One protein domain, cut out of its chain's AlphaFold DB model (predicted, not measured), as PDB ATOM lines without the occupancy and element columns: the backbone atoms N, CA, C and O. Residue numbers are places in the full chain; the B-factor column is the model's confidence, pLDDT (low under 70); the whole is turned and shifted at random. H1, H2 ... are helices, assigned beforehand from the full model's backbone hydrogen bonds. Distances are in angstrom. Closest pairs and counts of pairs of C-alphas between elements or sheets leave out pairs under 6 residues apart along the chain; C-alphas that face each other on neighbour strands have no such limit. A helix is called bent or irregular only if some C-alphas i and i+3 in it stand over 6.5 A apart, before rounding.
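AT A GLANCE: This is residues 151 to 204 of the 204 residues of a protein of Adineta steineri (UniProt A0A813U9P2). Two helices, H2 and H3, pack on each other at a slant and run the same way, and the link of residues 180 to 189 runs back from the end of H2 to the beginning of H3. A short helix, H1, lies beyond the first end of H2, so that H1 and H2 together make the length of an elongated outline of 35 by 20 by 17 A. The printed part has 54 residues, with three named helices in the order H1, H2, H3 and no named strand, and its class is all helix. It is only just compact, close to loose, with a radius of gyration of the C-alphas of 11.9 A.

IN THESE COORDINATES: Begin at His 151 and step to C-alpha 152 at (5.963, -16.965, -15.927), where H1 begins; it holds residues 152 to 157 and is 8.7 A long from first to last C-alpha. Go on to C-alpha 163 at (11.324, -10.499, -11.550), where H2 begins; it holds residues 163 to 179, 17 residues, and runs 25.4 A to C-alpha 179 at (-4.514, 5.904, -22.648). H2 is neither bent nor irregular, but only just: C-alphas 163 and 166 are 6.1 A apart. Then find H3, residues 190 to 202, which runs 18.9 A and ends with C-alpha 202 at (6.280, 4.861, -10.752).

HOW THE PARTS SIT: Look first at H2 and H3, which touch with 14 pairs of C-alphas within 8 A. Their closest C-alphas are those of Ala 169 and Leu 199, 5.2 A apart. Their lines stand at a steep tilt of 50 degrees, and they run the same way, with their centres 10.3 A apart. Now turn to H1, which is close to H2 but not clearly touching: the closest C-alphas, those of Leu 152 and Trp 164, are 7.2 A apart. H1 and H2 run opposite ways at a steep tilt of 49 degrees. H1 and H3 are apart. In the backbones of H1 and H3 every O i to N i+4 pair is within hydrogen-bond range, and in H2 12 of 13 are.

THE WHOLE: The two C-alphas farthest apart are those of Leu 158 and Gly 180, at 35.3 A, and the first and last printed C-alphas, those of His 151 and Arg 204, are 31.0 A apart. The printed part has no cut and ends at residue 204, the chain's last residue. Five residues make the tight link from H1 to H2, ten make the short link from H2 to H3, and there is no long link. In the B-factor column the mean pLDDT of the printed part is 91.4, and one printed residue, Arg 204, is under 70.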
ATOM      1  N   HIS A 151       6.979 -19.323 -19.294       87.31
ATOM      2  CA  HIS A 151       7.761 -19.609 -18.084       87.31
ATOM      3  C   HIS A 151       7.307 -18.816 -16.857       87.31
ATOM      4  O   HIS A 151       7.789 -19.067 -15.756       87.31
ATOM      5  N   LEU A 152       6.375 -17.865 -17.010       89.38
ATOM      6  CA  LEU A 152       5.963 -16.965 -15.927       89.38
ATOM      7  C   LEU A 152       5.470 -17.720 -14.684       89.38
ATOM      8  O   LEU A 152       5.851 -17.381 -13.565       89.38
ATOM      9  N   TYR A 153       4.652 -18.757 -14.880       91.50
ATOM     10  CA  TYR A 153       4.115 -19.561 -13.782       91.50
ATOM     11  C   TYR A 153       5.224 -20.284 -13.007       91.50
ATOM     12  O   TYR A 153       5.262 -20.216 -11.780       91.50
ATOM     13  N   LEU A 154       6.146 -20.939 -13.719       91.38
ATOM     14  CA  LEU A 154       7.259 -21.663 -13.105       91.38
ATOM     15  C   LEU A 154       8.186 -20.699 -12.357       91.38
ATOM     16  O   LEU A 154       8.477 -20.930 -11.189       91.38
ATOM     17  N   ASN A 155       8.535 -19.563 -12.961       89.38
ATOM     18  CA  ASN A 155       9.381 -18.562 -12.311       89.38
ATOM     19  C   ASN A 155       8.786 -18.096 -10.968       89.38
ATOM     20  O   ASN A 155       9.498 -17.985  -9.976       89.38
ATOM     21  N   ILE A 156       7.470 -17.856 -10.918       92.31
ATOM     22  CA  ILE A 156       6.796 -17.350  -9.715       92.31
ATOM     23  C   ILE A 156       6.623 -18.437  -8.648       92.31
ATOM     24  O   ILE A 156       6.872 -18.189  -7.466       92.31
ATOM     25  N   TYR A 157       6.141 -19.618  -9.034       93.00
ATOM     26  CA  TYR A 157       5.689 -20.627  -8.071       93.00
ATOM     27  C   TYR A 157       6.721 -21.711  -7.774       93.00
ATOM     28  O   TYR A 157       6.680 -22.269  -6.679       93.00
ATOM     29  N   LEU A 158       7.634 -21.993  -8.707       93.31
ATOM     30  CA  LEU A 158       8.721 -22.955  -8.521       93.31
ATOM     31  C   LEU A 158      10.008 -22.251  -8.082       93.31
ATOM     32  O   LEU A 158      10.563 -22.597  -7.045       93.31
ATOM     33  N   ASP A 159      10.441 -21.233  -8.828       89.69
ATOM     34  CA  ASP A 159      11.714 -20.545  -8.554       89.69
ATOM     35  C   ASP A 159      11.573 -19.409  -7.531       89.69
ATOM     36  O   ASP A 159      12.562 -18.796  -7.127       89.69
ATOM     37  N   HIS A 160      10.338 -19.100  -7.118       90.38
ATOM     38  CA  HIS A 160      10.007 -17.990  -6.221       90.38
ATOM     39  C   HIS A 160      10.563 -16.629  -6.681       90.38
ATOM     40  O   HIS A 160      10.737 -15.713  -5.872       90.38
ATOM     41  N   SER A 161      10.801 -16.476  -7.986       88.62
ATOM     42  CA  SER A 161      11.227 -15.230  -8.612       88.62
ATOM     43  C   SER A 161      10.020 -14.361  -8.950       88.62
ATOM     44  O   SER A 161       9.073 -14.768  -9.625       88.62
ATOM     45  N   THR A 162      10.083 -13.107  -8.512       88.38
ATOM     46  CA  THR A 162       9.089 -12.075  -8.832       88.38
ATOM     47  C   THR A 162       9.597 -11.077  -9.872       88.38
ATOM     48  O   THR A 162       9.029  -9.996 -10.011       88.38
ATOM     49  N   ASP A 163      10.655 -11.415 -10.614       85.56
ATOM     50  CA  ASP A 163      11.324 -10.499 -11.550       85.56
ATOM     51  C   ASP A 163      10.410 -10.018 -12.682       85.56
ATOM     52  O   ASP A 163      10.595  -8.933 -13.230       85.56
ATOM     53  N   TRP A 164       9.408 -10.815 -13.044       89.00
ATOM     54  CA  TRP A 164       8.436 -10.458 -14.076       89.00
ATOM     55  C   TRP A 164       7.329  -9.525 -13.574       89.00
ATOM     56  O   TRP A 164       6.670  -8.891 -14.393       89.00
ATOM     57  N   LEU A 165       7.145  -9.381 -12.254       92.00
ATOM     58  CA  LEU A 165       6.133  -8.472 -11.707       92.00
ATOM     59  C   LEU A 165       6.470  -7.010 -11.996       92.00
ATOM     60  O   LEU A 165       5.565  -6.245 -12.305       92.00
ATOM     61  N   SER A 166       7.755  -6.640 -11.974       90.19
ATOM     62  CA  SER A 166       8.173  -5.283 -12.344       90.19
ATOM     63  C   SER A 166       7.938  -4.997 -13.822       90.19
ATOM     64  O   SER A 166       7.585  -3.884 -14.177       90.19
ATOM     65  N   THR A 167       8.093  -6.003 -14.689       91.62
ATOM     66  CA  THR A 167       7.753  -5.874 -16.112       91.62
ATOM     67  C   THR A 167       6.248  -5.687 -16.304       91.62
ATOM     68  O   THR A 167       5.844  -4.862 -17.110       91.62
ATOM     69  N   LEU A 168       5.419  -6.400 -15.535       92.75
ATOM     70  CA  LEU A 168       3.968  -6.208 -15.556       92.75
ATOM     71  C   LEU A 168       3.549  -4.836 -14.997       92.75
ATOM     72  O   LEU A 168       2.617  -4.227 -15.503       92.75
ATOM     73  N   ALA A 169       4.217  -4.337 -13.956       94.00
ATOM     74  CA  ALA A 169       3.956  -2.995 -13.441       94.00
ATOM     75  C   ALA A 169       4.318  -1.925 -14.482       94.00
ATOM     76  O   ALA A 169       3.483  -1.074 -14.776       94.00
ATOM     77  N   ALA A 170       5.499  -2.030 -15.099       92.12
ATOM     78  CA  ALA A 170       5.943  -1.114 -16.148       92.12
ATOM     79  C   ALA A 170       4.989  -1.098 -17.356       92.12
ATOM     80  O   ALA A 170       4.680  -0.024 -17.870       92.12
ATOM     81  N   SER A 171       4.451  -2.256 -17.757       93.12
ATOM     82  CA  SER A 171       3.500  -2.329 -18.871       93.12
ATOM     83  C   SER A 171       2.173  -1.638 -18.562       93.12
ATOM     84  O   SER A 171       1.597  -0.967 -19.421       93.12
ATOM     85  N   LEU A 172       1.697  -1.738 -17.317       94.50
ATOM     86  CA  LEU A 172       0.526  -1.002 -16.840       94.50
ATOM     87  C   LEU A 172       0.802   0.503 -16.760       94.50
ATOM     88  O   LEU A 172      -0.047   1.297 -17.164       94.50
ATOM     89  N   THR A 173       1.991   0.901 -16.304       93.81
ATOM     90  CA  THR A 173       2.421   2.304 -16.306       93.81
ATOM     91  C   THR A 173       2.419   2.866 -17.726       93.81
ATOM     92  O   THR A 173       1.889   3.949 -17.979       93.81
ATOM     93  N   ASP A 174       2.969   2.125 -18.681       91.94
ATOM     94  CA  ASP A 174       2.991   2.511 -20.086       91.94
ATOM     95  C   ASP A 174       1.591   2.568 -20.700       91.94
ATOM     96  O   ASP A 174       1.276   3.510 -21.432       91.94
ATOM     97  N   PHE A 175       0.711   1.637 -20.333       93.12
ATOM     98  CA  PHE A 175      -0.702   1.708 -20.689       93.12
ATOM     99  C   PHE A 175      -1.333   3.018 -20.189       93.12
ATOM    100  O   PHE A 175      -2.006   3.711 -20.954       93.12
ATOM    101  N   GLN A 176      -1.068   3.414 -18.938       93.31
ATOM    102  CA  GLN A 176      -1.570   4.676 -18.388       93.31
ATOM    103  C   GLN A 176      -0.987   5.910 -19.084       93.31
ATOM    104  O   GLN A 176      -1.693   6.910 -19.236       93.31
ATOM    105  N   LYS A 177       0.273   5.861 -19.533       92.19
ATOM    106  CA  LYS A 177       0.881   6.949 -20.317       92.19
ATOM    107  C   LYS A 177       0.201   7.121 -21.678       92.19
ATOM    108  O   LYS A 177       0.044   8.251 -22.128       92.19
ATOM    109  N   LEU A 178      -0.200   6.024 -22.322       91.75
ATOM    110  CA  LEU A 178      -0.810   6.046 -23.657       91.75
ATOM    111  C   LEU A 178      -2.304   6.388 -23.635       91.75
ATOM    112  O   LEU A 178      -2.776   7.115 -24.507       91.75
ATOM    113  N   PHE A 179      -3.045   5.862 -22.658       92.50
ATOM    114  CA  PHE A 179      -4.514   5.904 -22.648       92.50
ATOM    115  C   PHE A 179      -5.113   6.657 -21.452       92.50
ATOM    116  O   PHE A 179      -6.332   6.800 -21.359       92.50
ATOM    117  N   GLY A 180      -4.272   7.175 -20.555       92.94
ATOM    118  CA  GLY A 180      -4.682   7.884 -19.346       92.94
ATOM    119  C   GLY A 180      -4.715   6.993 -18.102       92.94
ATOM    120  O   GLY A 180      -4.709   5.765 -18.168       92.94
ATOM    121  N   LYS A 181      -4.732   7.631 -16.926       93.69
ATOM    122  CA  LYS A 181      -4.662   6.923 -15.643       93.69
ATOM    123  C   LYS A 181      -5.901   6.069 -15.370       93.69
ATOM    124  O   LYS A 181      -7.023   6.455 -15.703       93.69
ATOM    125  N   PHE A 182      -5.701   4.952 -14.671       93.19
ATOM    126  CA  PHE A 182      -6.812   4.148 -14.174       93.19
ATOM    127  C   PHE A 182      -7.599   4.932 -13.122       93.19
ATOM    128  O   PHE A 182      -7.038   5.444 -12.156       93.19
ATOM    129  N   SER A 183      -8.917   5.013 -13.291       93.38
ATOM    130  CA  SER A 183      -9.796   5.706 -12.341       93.38
ATOM    131  C   SER A 183      -9.949   4.953 -11.018       93.38
ATOM    132  O   SER A 183     -10.230   5.557  -9.984       93.38
ATOM    133  N   LYS A 184      -9.787   3.628 -11.050       93.50
ATOM    134  CA  LYS A 184      -9.889   2.753  -9.888       93.50
ATOM    135  C   LYS A 184      -8.985   1.544 -10.074       93.50
ATOM    136  O   LYS A 184      -9.097   0.846 -11.079       93.50
ATOM    137  N   THR A 185      -8.185   1.249  -9.057       94.38
ATOM    138  CA  THR A 185      -7.324   0.066  -9.028       94.38
ATOM    139  C   THR A 185      -7.682  -0.780  -7.816       94.38
ATOM    140  O   THR A 185      -7.850  -0.268  -6.711       94.38
ATOM    141  N   ILE A 186      -7.863  -2.081  -8.028       95.06
ATOM    142  CA  ILE A 186      -8.207  -3.043  -6.981       95.06
ATOM    143  C   ILE A 186      -7.267  -4.235  -7.146       95.06
ATOM    144  O   ILE A 186      -7.132  -4.755  -8.250       95.06
ATOM    145  N   ALA A 187      -6.628  -4.672  -6.063       96.56
ATOM    146  CA  ALA A 187      -5.703  -5.800  -6.084       96.56
ATOM    147  C   ALA A 187      -6.087  -6.838  -5.027       96.56
ATOM    148  O   ALA A 187      -6.345  -6.498  -3.873       96.56
ATOM    149  N   PHE A 188      -6.067  -8.113  -5.417       96.94
ATOM    150  CA  PHE A 188      -6.322  -9.243  -4.528       96.94
ATOM    151  C   PHE A 188      -5.163 -10.239  -4.587       96.94
ATOM    152  O   PHE A 188      -4.750 -10.672  -5.661       96.94
ATOM    153  N   GLY A 189      -4.643 -10.613  -3.418       96.75
ATOM    154  CA  GLY A 189      -3.506 -11.524  -3.288       96.75
ATOM    155  C   GLY A 189      -2.144 -10.823  -3.226       96.75
ATOM    156  O   GLY A 189      -1.982  -9.650  -3.567       96.75
ATOM    157  N   LYS A 190      -1.136 -11.566  -2.755       94.88
ATOM    158  CA  LYS A 190       0.204 -11.035  -2.454       94.88
ATOM    159  C   LYS A 190       0.912 -10.465  -3.689       94.88
ATOM    160  O   LYS A 190       1.472  -9.375  -3.601       94.88
ATOM    161  N   LEU A 191       0.876 -11.189  -4.813       95.31
ATOM    162  CA  LEU A 191       1.543 -10.799  -6.063       95.31
ATOM    163  C   LEU A 191       0.869  -9.576  -6.697       95.31
ATOM    164  O   LEU A 191       1.549  -8.614  -7.032       95.31
ATOM    165  N   ALA A 192      -0.468  -9.551  -6.757       95.94
ATOM    166  CA  ALA A 192      -1.208  -8.383  -7.240       95.94
ATOM    167  C   ALA A 192      -0.926  -7.142  -6.378       95.94
ATOM    168  O   ALA A 192      -0.686  -6.061  -6.905       95.94
ATOM    169  N   GLY A 193      -0.867  -7.301  -5.050       96.44
ATOM    170  CA  GLY A 193      -0.478  -6.216  -4.151       96.44
ATOM    171  C   GLY A 193       0.965  -5.734  -4.354       96.44
ATOM    172  O   GLY A 193       1.253  -4.568  -4.102       96.44
ATOM    173  N   GLN A 194       1.887  -6.596  -4.800       95.38
ATOM    174  CA  GLN A 194       3.246  -6.184  -5.174       95.38
ATOM    175  C   GLN A 194       3.252  -5.352  -6.458       95.38
ATOM    176  O   GLN A 194       3.869  -4.289  -6.456       95.38
ATOM    177  N   VAL A 195       2.537  -5.797  -7.494       96.12
ATOM    178  CA  VAL A 195       2.396  -5.061  -8.762       96.12
ATOM    179  C   VAL A 195       1.759  -3.695  -8.515       96.12
ATOM    180  O   VAL A 195       2.304  -2.689  -8.954       96.12
ATOM    181  N   LEU A 196       0.680  -3.631  -7.726       95.94
ATOM    182  CA  LEU A 196       0.026  -2.367  -7.378       95.94
ATOM    183  C   LEU A 196       0.990  -1.390  -6.691       95.94
ATOM    184  O   LEU A 196       1.077  -0.232  -7.080       95.94
ATOM    185  N   ARG A 197       1.771  -1.861  -5.712       94.94
ATOM    186  CA  ARG A 197       2.775  -1.016  -5.046       94.94
ATOM    187  C   ARG A 197       3.880  -0.542  -5.987       94.94
ATOM    188  O   ARG A 197       4.474   0.494  -5.714       94.94
ATOM    189  N   GLN A 198       4.229  -1.315  -7.015       94.25
ATOM    190  CA  GLN A 198       5.203  -0.898  -8.025       94.25
ATOM    191  C   GLN A 198       4.601   0.167  -8.946       94.25
ATOM    192  O   GLN A 198       5.214   1.215  -9.112       94.25
ATOM    193  N   LEU A 199       3.370  -0.048  -9.416       94.00
ATOM    194  CA  LEU A 199       2.612   0.915 -10.216       94.00
ATOM    195  C   LEU A 199       2.488   2.272  -9.499       94.00
ATOM    196  O   LEU A 199       2.879   3.302 -10.031       94.00
ATOM    197  N   GLU A 200       2.068   2.271  -8.230       91.81
ATOM    198  CA  GLU A 200       1.937   3.487  -7.408       91.81
ATOM    199  C   GLU A 200       3.270   4.205  -7.133       91.81
ATOM    200  O   GLU A 200       3.273   5.390  -6.793       91.81
ATOM    201  N   ARG A 201       4.404   3.499  -7.213       89.25
ATOM    202  CA  ARG A 201       5.738   4.096  -7.037       89.25
ATOM    203  C   ARG A 201       6.208   4.809  -8.292       89.25
ATOM    204  O   ARG A 201       6.842   5.844  -8.159       89.25
ATOM    205  N   GLU A 202       5.915   4.258  -9.465       79.44
ATOM    206  CA  GLU A 202       6.280   4.861 -10.752       79.44
ATOM    207  C   GLU A 202       5.442   6.107 -11.077       79.44
ATOM    208  O   GLU A 202       5.840   6.920 -11.906       79.44
ATOM    209  N   GLU A 203       4.300   6.292 -10.404       71.88
ATOM    210  CA  GLU A 203       3.462   7.489 -10.529       71.88
ATOM    211  C   GLU A 203       3.918   8.702  -9.690       71.88
ATOM    212  O   GLU A 203       3.309   9.771  -9.820       71.88
ATOM    213  N   ARG A 204       4.916   8.543  -8.810       57.34
ATOM    214  CA  ARG A 204       5.445   9.606  -7.933       57.34
ATOM    215  C   ARG A 204       6.657  10.292  -8.542       57.34
ATOM    216  O   ARG A 204       6.728  11.530  -8.393       57.34
TER     217      ARG A 204